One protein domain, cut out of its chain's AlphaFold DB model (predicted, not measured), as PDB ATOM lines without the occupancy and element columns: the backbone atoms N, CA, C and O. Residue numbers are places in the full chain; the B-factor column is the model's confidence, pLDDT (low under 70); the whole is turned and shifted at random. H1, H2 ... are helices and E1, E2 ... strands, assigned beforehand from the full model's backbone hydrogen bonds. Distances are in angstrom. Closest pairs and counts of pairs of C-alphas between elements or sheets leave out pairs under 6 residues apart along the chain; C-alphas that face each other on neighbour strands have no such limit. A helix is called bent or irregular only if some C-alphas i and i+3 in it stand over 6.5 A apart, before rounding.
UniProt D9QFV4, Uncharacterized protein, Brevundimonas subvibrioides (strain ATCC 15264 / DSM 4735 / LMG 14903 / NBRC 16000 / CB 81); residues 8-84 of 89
ATOM      1  N   GLN A   8      25.818 -53.170 -54.104       89.81
ATOM      2  CA  GLN A   8      25.294 -51.808 -54.260       89.81
ATOM      3  C   GLN A   8      26.329 -50.708 -53.971       89.81
ATOM      4  O   GLN A   8      26.285 -49.643 -54.582       89.81
ATOM      5  N   HIS A   9      27.291 -50.976 -53.086       92.62
ATOM      6  CA  HIS A   9      28.347 -50.042 -52.703       92.62
ATOM      7  C   HIS A   9      29.660 -50.296 -53.456       92.62
ATOM      8  O   HIS A   9      30.498 -49.401 -53.541       92.62
ATOM      9  N   HIS A  10      29.837 -51.482 -54.046       92.62
ATOM     10  CA  HIS A  10      31.112 -51.934 -54.604       92.62
ATOM     11  C   HIS A  10      31.696 -50.966 -55.635       92.62
ATOM     12  O   HIS A  10      32.849 -50.557 -55.503       92.62
ATOM     13  N   LYS A  11      30.920 -50.575 -56.656       95.31
ATOM     14  CA  LYS A  11      31.422 -49.675 -57.707       95.31
ATOM     15  C   LYS A  11      31.810 -48.311 -57.127       95.31
ATOM     16  O   LYS A  11      32.946 -47.887 -57.293       95.31
ATOM     17  N   MET A  12      30.889 -47.674 -56.403       96.31
ATOM     18  CA  MET A  12      31.103 -46.342 -55.831       96.31
ATOM     19  C   MET A  12      32.299 -46.315 -54.874       96.31
ATOM     20  O   MET A  12      33.120 -45.406 -54.934       96.31
ATOM     21  N   MET A  13      32.442 -47.327 -54.014       96.31
ATOM     22  CA  MET A  13      33.558 -47.390 -53.070       96.31
ATOM     23  C   MET A  13      34.909 -47.598 -53.759       96.31
ATOM     24  O   MET A  13      35.896 -47.026 -53.308       96.31
ATOM     25  N   ASN A  14      34.969 -48.380 -54.842       96.50
ATOM     26  CA  ASN A  14      36.201 -48.524 -55.624       96.50
ATOM     27  C   ASN A  14      36.557 -47.228 -56.366       96.50
ATOM     28  O   ASN A  14      37.722 -46.834 -56.349       96.50
ATOM     29  N   ASP A  15      35.569 -46.549 -56.958       97.25
ATOM     30  CA  ASP A  15      35.775 -45.261 -57.630       97.25
ATOM     31  C   ASP A  15      36.322 -44.219 -56.635       97.25
ATOM     32  O   ASP A  15      37.366 -43.612 -56.871       97.25
ATOM     33  N   LEU A  16      35.693 -44.097 -55.459       97.75
ATOM     34  CA  LEU A  16      36.159 -43.214 -54.388       97.75
ATOM     35  C   LEU A  16      37.551 -43.599 -53.881       97.75
ATOM     36  O   LEU A  16      38.383 -42.723 -53.671       97.75
ATOM     37  N   ALA A  17      37.840 -44.888 -53.696       96.38
ATOM     38  CA  ALA A  17      39.167 -45.325 -53.272       96.38
ATOM     39  C   ALA A  17      40.245 -44.938 -54.294       96.38
ATOM     40  O   ALA A  17      41.325 -44.499 -53.903       96.38
ATOM     41  N   HIS A  18      39.951 -45.053 -55.591       96.00
ATOM     42  CA  HIS A  18      40.869 -44.637 -56.646       96.00
ATOM     43  C   HIS A  18      41.100 -43.120 -56.636       96.00
ATOM     44  O   HIS A  18      42.240 -42.664 -56.718       96.00
ATOM     45  N   GLU A  19      40.035 -42.332 -56.477       97.06
ATOM     46  CA  GLU A  19      40.137 -40.876 -56.383       97.06
ATOM     47  C   GLU A  19      40.907 -40.417 -55.141       97.06
ATOM     48  O   GLU A  19      41.748 -39.518 -55.231       97.06
ATOM     49  N   LEU A  20      40.646 -41.031 -53.983       96.56
ATOM     50  CA  LEU A  20      41.367 -40.745 -52.746       96.56
ATOM     51  C   LEU A  20      42.850 -41.097 -52.894       96.56
ATOM     52  O   LEU A  20      43.695 -40.267 -52.560       96.56
ATOM     53  N   ASP A  21      43.180 -42.269 -53.446       95.56
ATOM     54  CA  ASP A  21      44.575 -42.663 -53.669       95.56
ATOM     55  C   ASP A  21      45.276 -41.687 -54.617       95.56
ATOM     56  O   ASP A  21      46.356 -41.211 -54.296       95.56
ATOM     57  N   GLY A  22      44.651 -41.293 -55.729       94.31
ATOM     58  CA  GLY A  22      45.250 -40.338 -56.666       94.31
ATOM     59  C   GLY A  22      45.457 -38.935 -56.081       94.31
ATOM     60  O   GLY A  22      46.420 -38.254 -56.436       94.31
ATOM     61  N   ARG A  23      44.577 -38.495 -55.173       94.94
ATOM     62  CA  ARG A  23      44.684 -37.182 -54.510       94.94
ATOM     63  C   ARG A  23      45.729 -37.170 -53.400       94.94
ATOM     64  O   ARG A  23      46.469 -36.195 -53.287       94.94
ATOM     65  N   PHE A  24      45.778 -38.214 -52.576       94.50
ATOM     66  CA  PHE A  24      46.711 -38.300 -51.448       94.50
ATOM     67  C   PHE A  24      48.080 -38.866 -51.839       94.50
ATOM     68  O   PHE A  24      49.086 -38.504 -51.233       94.50
ATOM     69  N   ASN A  25      48.126 -39.706 -52.872       93.94
ATOM     70  CA  ASN A  25      49.328 -40.318 -53.432       93.94
ATOM     71  C   ASN A  25      49.459 -39.986 -54.932       93.94
ATOM     72  O   ASN A  25      49.405 -40.885 -55.778       93.94
ATOM     73  N   PRO A  26      49.621 -38.699 -55.299       92.81
ATOM     74  CA  PRO A  26      49.846 -38.319 -56.687       92.81
ATOM     75  C   PRO A  26      51.134 -38.965 -57.230       92.81
ATOM     76  O   PRO A  26      52.043 -39.279 -56.460       92.81
ATOM     77  N   PRO A  27      51.288 -39.093 -58.563       90.12
ATOM     78  CA  PRO A  27      52.445 -39.763 -59.166       90.12
ATOM     79  C   PRO A  27      53.810 -39.200 -58.747       90.12
ATOM     80  O   PRO A  27      54.819 -39.901 -58.828       90.12
ATOM     81  N   ILE A  28      53.843 -37.925 -58.350       89.88
ATOM     82  CA  ILE A  28      55.033 -37.222 -57.884       89.88
ATOM     83  C   ILE A  28      54.726 -36.660 -56.498       89.88
ATOM     84  O   ILE A  28      53.941 -35.722 -56.360       89.88
ATOM     85  N   LEU A  29      55.382 -37.223 -55.488       88.56
ATOM     86  CA  LEU A  29      55.347 -36.737 -54.116       88.56
ATOM     87  C   LEU A  29      56.686 -36.067 -53.771       88.56
ATOM     88  O   LEU A  29      57.742 -36.654 -54.018       88.56
ATOM     89  N   PRO A  30      56.685 -34.855 -53.182       86.56
ATOM     90  CA  PRO A  30      57.918 -34.209 -52.748       86.56
ATOM     91  C   PRO A  30      58.694 -35.083 -51.756       86.56
ATOM     92  O   PRO A  30      58.158 -35.492 -50.724       86.56
ATOM     93  N   GLY A  31      59.965 -35.345 -52.064       87.38
ATOM     94  CA  GLY A  31      60.857 -36.130 -51.207       87.38
ATOM     95  C   GLY A  31      60.672 -37.646 -51.290       87.38
ATOM     96  O   GLY A  31      61.252 -38.351 -50.470       87.38
ATOM     97  N   LEU A  32      59.899 -38.153 -52.257       86.62
ATOM     98  CA  LEU A  32      59.742 -39.587 -52.506       86.62
ATOM     99  C   LEU A  32      59.998 -39.941 -53.981       86.62
ATOM    100  O   LEU A  32      59.758 -39.109 -54.864       86.62
ATOM    101  N   PRO A  33      60.477 -41.165 -54.270       88.44
ATOM    102  CA  PRO A  33      60.511 -41.701 -55.626       88.44
ATOM    103  C   PRO A  33      59.143 -41.657 -56.323       88.44
ATOM    104  O   PRO A  33      58.083 -41.681 -55.696       88.44
ATOM    105  N   ARG A  34      59.160 -41.613 -57.660       82.31
ATOM    106  CA  ARG A  34      57.938 -41.614 -58.475       82.31
ATOM    107  C   ARG A  34      57.142 -42.903 -58.245       82.31
ATOM    108  O   ARG A  34      57.689 -43.988 -58.412       82.31
ATOM    109  N   GLY A  35      55.846 -42.769 -57.965       80.00
ATOM    110  CA  GLY A  35      54.938 -43.906 -57.756       80.00
ATOM    111  C   GLY A  35      54.941 -44.497 -56.341       80.00
ATOM    112  O   GLY A  35      54.215 -45.456 -56.100       80.00
ATOM    113  N   GLU A  36      55.711 -43.930 -55.412       88.12
ATOM    114  CA  GLU A  36      55.633 -44.273 -53.988       88.12
ATOM    115  C   GLU A  36      54.350 -43.725 -53.353       88.12
ATOM    116  O   GLU A  36      53.864 -42.654 -53.724       88.12
ATOM    117  N   ARG A  37      53.815 -44.444 -52.360       88.19
ATOM    118  CA  ARG A  37      52.660 -44.008 -51.562       88.19
ATOM    119  C   ARG A  37      53.131 -43.529 -50.196       88.19
ATOM    120  O   ARG A  37      53.921 -44.196 -49.540       88.19
ATOM    121  N   LYS A  38      52.610 -42.388 -49.745       89.62
ATOM    122  CA  LYS A  38      52.919 -41.812 -48.425       89.62
ATOM    123  C   LYS A  38      51.744 -41.894 -47.461       89.62
ATOM    124  O   LYS A  38      51.945 -41.956 -46.251       89.62
ATOM    125  N   THR A  39      50.525 -41.854 -47.987       92.38
ATOM    126  CA  THR A  39      49.311 -41.715 -47.191       92.38
ATOM    127  C   THR A  39      48.423 -42.938 -47.362       92.38
ATOM    128  O   THR A  39      47.922 -43.227 -48.451       92.38
ATOM    129  N   GLY A  40      48.210 -43.641 -46.251       93.00
ATOM    130  CA  GLY A  40      47.178 -44.661 -46.124       93.00
ATOM    131  C   GLY A  40      45.829 -44.040 -45.760       93.00
ATOM    132  O   GLY A  40      45.775 -43.054 -45.025       93.00
ATOM    133  N   PHE A  41      44.738 -44.629 -46.238       94.44
ATOM    134  CA  PHE A  41      43.381 -44.282 -45.830       94.44
ATOM    135  C   PHE A  41      42.538 -45.534 -45.599       94.44
ATOM    136  O   PHE A  41      42.762 -46.590 -46.189       94.44
ATOM    137  N   PHE A  42      41.518 -45.370 -44.761       94.06
ATOM    138  CA  PHE A  42      40.477 -46.353 -44.507       94.06
ATOM    139  C   PHE A  42      39.123 -45.671 -44.706       94.06
ATOM    140  O   PHE A  42      38.766 -44.766 -43.953       94.06
ATOM    141  N   LEU A  43      38.390 -46.073 -45.744       93.75
ATOM    142  CA  LEU A  43      37.043 -45.586 -46.032       93.75
ATOM    143  C   LEU A  43      36.040 -46.619 -45.531       93.75
ATOM    144  O   LEU A  43      36.029 -47.742 -46.033       93.75
ATOM    145  N   ALA A  44      35.189 -46.229 -44.584       91.56
ATOM    146  CA  ALA A  44      34.085 -47.045 -44.099       91.56
ATOM    147  C   ALA A  44      32.746 -46.342 -44.326       91.56
ATOM    148  O   ALA A  44      32.623 -45.137 -44.109       91.56
ATOM    149  N   VAL A  45      31.747 -47.116 -44.741       90.94
ATOM    150  CA  VAL A  45      30.354 -46.683 -44.877       90.94
ATOM    151  C   VAL A  45      29.459 -47.675 -44.147       90.94
ATOM    152  O   VAL A  45      29.693 -48.884 -44.182       90.94
ATOM    153  N   PHE A  46      28.449 -47.164 -43.459       88.12
ATOM    154  CA  PHE A  46      27.523 -47.949 -42.655       88.12
ATOM    155  C   PHE A  46      26.124 -47.351 -42.767       88.12
ATOM    156  O   PHE A  46      25.973 -46.154 -43.025       88.12
ATOM    157  N   ASP A  47      25.108 -48.183 -42.568       85.31
ATOM    158  CA  ASP A  47      23.724 -47.730 -42.595       85.31
ATOM    159  C   ASP A  47      23.382 -46.924 -41.336       85.31
ATOM    160  O   ASP A  47      23.702 -47.311 -40.209       85.31
ATOM    161  N   PHE A  48      22.670 -45.808 -41.507       80.31
ATOM    162  CA  PHE A  48      22.218 -44.978 -40.384       80.31
ATOM    163  C   PHE A  48      21.174 -45.681 -39.495       80.31
ATOM    164  O   PHE A  48      21.097 -45.407 -38.300       80.31
ATOM    165  N   ASN A  49      20.389 -46.608 -40.051       69.56
ATOM    166  CA  ASN A  49      19.216 -47.205 -39.395       69.56
ATOM    167  C   ASN A  49      19.526 -48.522 -38.670       69.56
ATOM    168  O   ASN A  49      18.768 -49.485 -38.753       69.56
ATOM    169  N   THR A  50      20.652 -48.588 -37.971       67.00
ATOM    170  CA  THR A  50      21.111 -49.831 -37.326       67.00
ATOM    171  C   THR A  50      20.634 -49.983 -35.883       67.00
ATOM    172  O   THR A  50      21.023 -50.935 -35.219       67.00
ATOM    173  N   ASN A  51      19.791 -49.061 -35.390       60.88
ATOM    174  CA  ASN A  51      19.184 -49.067 -34.048       60.88
ATOM    175  C   ASN A  51      20.163 -49.374 -32.892       60.88
ATOM    176  O   ASN A  51      19.760 -49.876 -31.850       60.88
ATOM    177  N   GLY A  52      21.452 -49.064 -33.063       59.09
ATOM    178  CA  GLY A  52      22.486 -49.350 -32.065       59.09
ATOM    179  C   GLY A  52      22.935 -50.815 -31.982       59.09
ATOM    180  O   GLY A  52      23.801 -51.118 -31.170       59.09
ATOM    181  N   GLU A  53      22.422 -51.711 -32.830       60.97
ATOM    182  CA  GLU A  53      22.738 -53.150 -32.800       60.97
ATOM    183  C   GLU A  53      23.958 -53.535 -33.656       60.97
ATOM    184  O   GLU A  53      24.309 -54.707 -33.751       60.97
ATOM    185  N   GLY A  54      24.649 -52.550 -34.240       61.09
ATOM    186  CA  GLY A  54      25.825 -52.786 -35.074       61.09
ATOM    187  C   GLY A  54      25.432 -53.390 -36.419       61.09
ATOM    188  O   GLY A  54      25.481 -54.600 -36.621       61.09
ATOM    189  N   GLY A  55      25.040 -52.537 -37.365       68.38
ATOM    190  CA  GLY A  55      24.798 -52.995 -38.729       68.38
ATOM    191  C   GLY A  55      26.080 -53.372 -39.453       68.38
ATOM    192  O   GLY A  55      27.192 -53.004 -39.060       68.38
ATOM    193  N   ARG A  56      25.900 -54.079 -40.568       79.25
ATOM    194  CA  ARG A  56      26.976 -54.326 -41.521       79.25
ATOM    195  C   ARG A  56      27.567 -52.987 -41.959       79.25
ATOM    196  O   ARG A  56      26.846 -52.070 -42.339       79.25
ATOM    197  N   PHE A  57      28.889 -52.889 -41.916       85.19
ATOM    198  CA  PHE A  57      29.613 -51.773 -42.505       85.19
ATOM    199  C   PHE A  57      30.508 -52.296 -43.622       85.19
ATOM    200  O   PHE A  57      31.111 -53.367 -43.523       85.19
ATOM    201  N   ASN A  58      30.585 -51.531 -44.701       90.88
ATOM    202  CA  ASN A  58      31.469 -51.802 -45.819       90.88
ATOM    203  C   ASN A  58      32.732 -50.967 -45.648       90.88
ATOM    204  O   ASN A  58      32.650 -49.804 -45.249       90.88
ATOM    205  N   TYR A  59      33.897 -51.524 -45.977       92.25
ATOM    206  CA  TYR A  59      35.134 -50.753 -45.950       92.25
ATOM    207  C   TYR A  59      36.086 -51.099 -47.094       92.25
ATOM    208  O   TYR A  59      36.081 -52.213 -47.619       92.25
ATOM    209  N   ILE A  60      36.928 -50.130 -47.453       94.06
ATOM    210  CA  ILE A  60      38.037 -50.267 -48.399       94.06
ATOM    211  C   ILE A  60      39.242 -49.461 -47.901       94.06
ATOM    212  O   ILE A  60      39.090 -48.425 -47.255       94.06
ATOM    213  N   SER A  61      40.449 -49.954 -48.167       93.88
ATOM    214  CA  SER A  61      41.709 -49.341 -47.736       93.88
ATOM    215  C   SER A  61      42.766 -49.516 -48.817       93.88
ATOM    216  O   SER A  61      42.805 -50.564 -49.464       93.88
ATOM    217  N   ASN A  62      43.636 -48.520 -48.985       93.38
ATOM    218  CA  ASN A  62      44.854 -48.637 -49.796       93.38
ATOM    219  C   ASN A  62      46.082 -49.096 -48.978       93.38
ATOM    220  O   ASN A  62      47.141 -49.322 -49.561       93.38
ATOM    221  N   ALA A  63      45.940 -49.206 -47.654       89.69
ATOM    222  CA  ALA A  63      46.977 -49.608 -46.708       89.69
ATOM    223  C   ALA A  63      46.832 -51.073 -46.271       89.69
ATOM    224  O   ALA A  63      45.744 -51.663 -46.354       89.69
ATOM    225  N   ASP A  64      47.924 -51.631 -45.748       87.69
ATOM    226  CA  ASP A  64      47.962 -52.990 -45.227       87.69
ATOM    227  C   ASP A  64      47.029 -53.178 -44.026       87.69
ATOM    228  O   ASP A  64      46.774 -52.282 -43.217       87.69
ATOM    229  N   ARG A  65      46.524 -54.406 -43.869       82.19
ATOM    230  CA  ARG A  65      45.554 -54.738 -42.809       82.19
ATOM    231  C   ARG A  65      46.089 -54.479 -41.398       82.19
ATOM    232  O   ARG A  65      45.291 -54.255 -40.489       82.19
ATOM    233  N   LEU A  66      47.404 -54.572 -41.197       81.62
ATOM    234  CA  LEU A  66      48.029 -54.297 -39.903       81.62
ATOM    235  C   LEU A  66      48.005 -52.799 -39.587       81.62
ATOM    236  O   LEU A  66      47.596 -52.437 -38.486       81.62
ATOM    237  N   ASP A  67      48.315 -51.949 -40.564       86.12
ATOM    238  CA  ASP A  67      48.297 -50.493 -40.404       86.12
ATOM    239  C   ASP A  67      46.884 -49.983 -40.124       86.12
ATOM    240  O   ASP A  67      46.669 -49.191 -39.207       86.12
ATOM    241  N   VAL A  68      45.885 -50.525 -40.828       88.69
ATOM    242  CA  VAL A  68      44.470 -50.211 -40.575       88.69
ATOM    243  C   VAL A  68      44.056 -50.583 -39.148       88.69
ATOM    244  O   VAL A  68      43.329 -49.838 -38.497       88.69
ATOM    245  N   ARG A  69      44.520 -51.721 -38.615       90.06
ATOM    246  CA  ARG A  69      44.214 -52.115 -37.228       90.06
ATOM    247  C   ARG A  69      44.824 -51.159 -36.211       90.06
ATOM    248  O   ARG A  69      44.182 -50.884 -35.199       90.06
ATOM    249  N   VAL A  70      46.044 -50.683 -36.455       91.56
ATOM    250  CA  VAL A  70      46.685 -49.673 -35.602       91.56
ATOM    251  C   VAL A  70      45.896 -48.367 -35.666       91.56
ATOM    252  O   VAL A  70      45.501 -47.861 -34.618       91.56
ATOM    253  N   LEU A  71      45.556 -47.899 -36.872       90.69
ATOM    254  CA  LEU A  71      44.733 -46.707 -37.086       90.69
ATOM    255  C   LEU A  71      43.410 -46.772 -36.310       90.69
ATOM    256  O   LEU A  71      43.066 -45.827 -35.608       90.69
ATOM    257  N   LEU A  72      42.676 -47.883 -36.400       91.44
ATOM    258  CA  LEU A  72      41.388 -48.030 -35.715       91.44
ATOM    259  C   LEU A  72      41.530 -48.019 -34.187       91.44
ATOM    260  O   LEU A  72      40.701 -47.416 -33.510       91.44
ATOM    261  N   ARG A  73      42.594 -48.624 -33.639       91.25
ATOM    262  CA  ARG A  73      42.894 -48.546 -32.197       91.25
ATOM    263  C   ARG A  73      43.182 -47.114 -31.763       91.25
ATOM    264  O   ARG A  73      42.678 -46.677 -30.733       91.25
ATOM    265  N   GLU A  74      43.963 -46.375 -32.547       91.50
ATOM    266  CA  GLU A  74      44.227 -44.964 -32.268       91.50
ATOM    267  C   GLU A  74      42.963 -44.108 -32.374       91.50
ATOM    268  O   GLU A  74      42.747 -43.243 -31.530       91.50
ATOM    269  N   MET A  75      42.110 -44.343 -33.376       90.12
ATOM    270  CA  MET A  75      40.828 -43.642 -33.506       90.12
ATOM    271  C   MET A  75      39.925 -43.903 -32.302       90.12
ATOM    272  O   MET A  75      39.387 -42.952 -31.740       90.12
ATOM    273  N   GLN A  76      39.809 -45.160 -31.865       91.44
ATOM    274  CA  GLN A  76      39.061 -45.511 -30.661       91.44
ATOM    275  C   GLN A  76      39.610 -44.775 -29.433       91.44
ATOM    276  O   GLN A  76      38.851 -44.092 -28.749       91.44
ATOM    277  N   ALA A  77      40.925 -44.828 -29.204       88.75
ATOM    278  CA  ALA A  77      41.561 -44.127 -28.089       88.75
ATOM    279  C   ALA A  77      41.340 -42.603 -28.149       88.75
ATOM    280  O   ALA A  77      41.140 -41.965 -27.116       88.75
ATOM    281  N   ARG A  78      41.334 -42.003 -29.349       86.75
ATOM    282  CA  ARG A  78      41.020 -40.576 -29.539       86.75
ATOM    283  C   ARG A  78      39.573 -40.258 -29.182       86.75
ATOM    284  O   ARG A  78      39.344 -39.251 -28.521       86.75
ATOM    285  N   PHE A  79      38.614 -41.090 -29.583       86.06
ATOM    286  CA  PHE A  79      37.207 -40.887 -29.232       86.06
ATOM    287  C   PHE A  79      36.962 -41.062 -27.730       86.06
ATOM    288  O   PHE A  79      36.295 -40.229 -27.120       86.06
ATOM    289  N   GLU A  80      37.560 -42.082 -27.114       87.00
ATOM    290  CA  GLU A  80      37.474 -42.322 -25.669       87.00
ATOM    291  C   GLU A  80      38.156 -41.206 -24.857       87.00
ATOM    292  O   GLU A  80      37.629 -40.772 -23.834       87.00
ATOM    293  N   GLY A  81      39.290 -40.684 -25.336       75.69
ATOM    294  CA  GLY A  81      39.979 -39.543 -24.728       75.69
ATOM    295  C   GLY A  81      39.229 -38.215 -24.895       75.69
ATOM    296  O   GLY A  81      39.171 -37.416 -23.961       75.69
ATOM    297  N   GLN A  82      38.603 -37.977 -26.054       57.53
ATOM    298  CA  GLN A  82      37.760 -36.795 -26.288       57.53
ATOM    299  C   GLN A  82      36.449 -36.832 -25.492       57.53
ATOM    300  O   GLN A  82      35.951 -35.772 -25.110       57.53
ATOM    301  N   ALA A  83      35.922 -38.017 -25.163       53.22
ATOM    302  CA  ALA A  83      34.699 -38.163 -24.374       53.22
ATOM    303  C   ALA A  83      34.783 -37.538 -22.962       53.22
ATOM    304  O   ALA A  83      33.746 -37.253 -22.365       53.22
ATOM    305  N   GLN A  84      35.984 -37.255 -22.434       48.22
ATOM    306  CA  GLN A  84      36.149 -36.569 -21.142       48.22
ATOM    307  C   GLN A  84      36.165 -35.034 -21.221       48.22
ATOM    308  O   GLN A  84      36.119 -34.381 -20.181       48.22
TER     309      GLN A  84
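Overview. This is residues 8 to 84 of the 89 residues of an uncharacterized protein of Brevundimonas subvibrioides (strain ATCC 15264 / DSM 4735 / LMG 14903 / NBRC 16000 / CB 81) (UniProt D9QFV4). A two-stranded hairpin, E1 and E2, has helix H1 packed on it, while H2 starts at its open end and sticks out with residues 73 to 82. The 77 printed residues hold H1, E1, E2, H2 in that order: mixed, antiparallel, flat and loose, radius of gyration of the C-alphas 15.4 A, spans 46 by 36 by 19 A.

Arrangement. H1, residues 8 to 24, comes closest to E2, residues 57 to 61, at the C-alphas of Ala 17 and Ile 60, 7.0 A. E1, residues 42 to 46, is antiparallel to E2, 166 degrees, with N 43 and O 60 within hydrogen-bond range at 2.9 A. H2, residues 65 to 82, comes closest to E1 at the C-alphas of Phe 42 and Val 68, 6.8 A. H1 and H2 are apart. Every O i to N i+4 pair is within hydrogen-bond range in H2, 12 of 13 in H1.

Along the chain. H1, 25.5 A long, begins at C-alpha 8 (25.294, -51.808, -54.260); it is irregular, C-alphas 8 and 11 being 7.3 A apart. E1 measures 13.2 A, E2 13.4 A. H2, 25.6 A, ends at C-alpha 82 (37.760, -36.795, -26.288).

Size, cuts and confidence. The farthest C-alphas, of Pro 33 and Asn 51, are 47.2 A apart. The printed part has no cut; the link H1 to E1 is long. Residues 49 to 55 and 82 to 84 have pLDDT under 70.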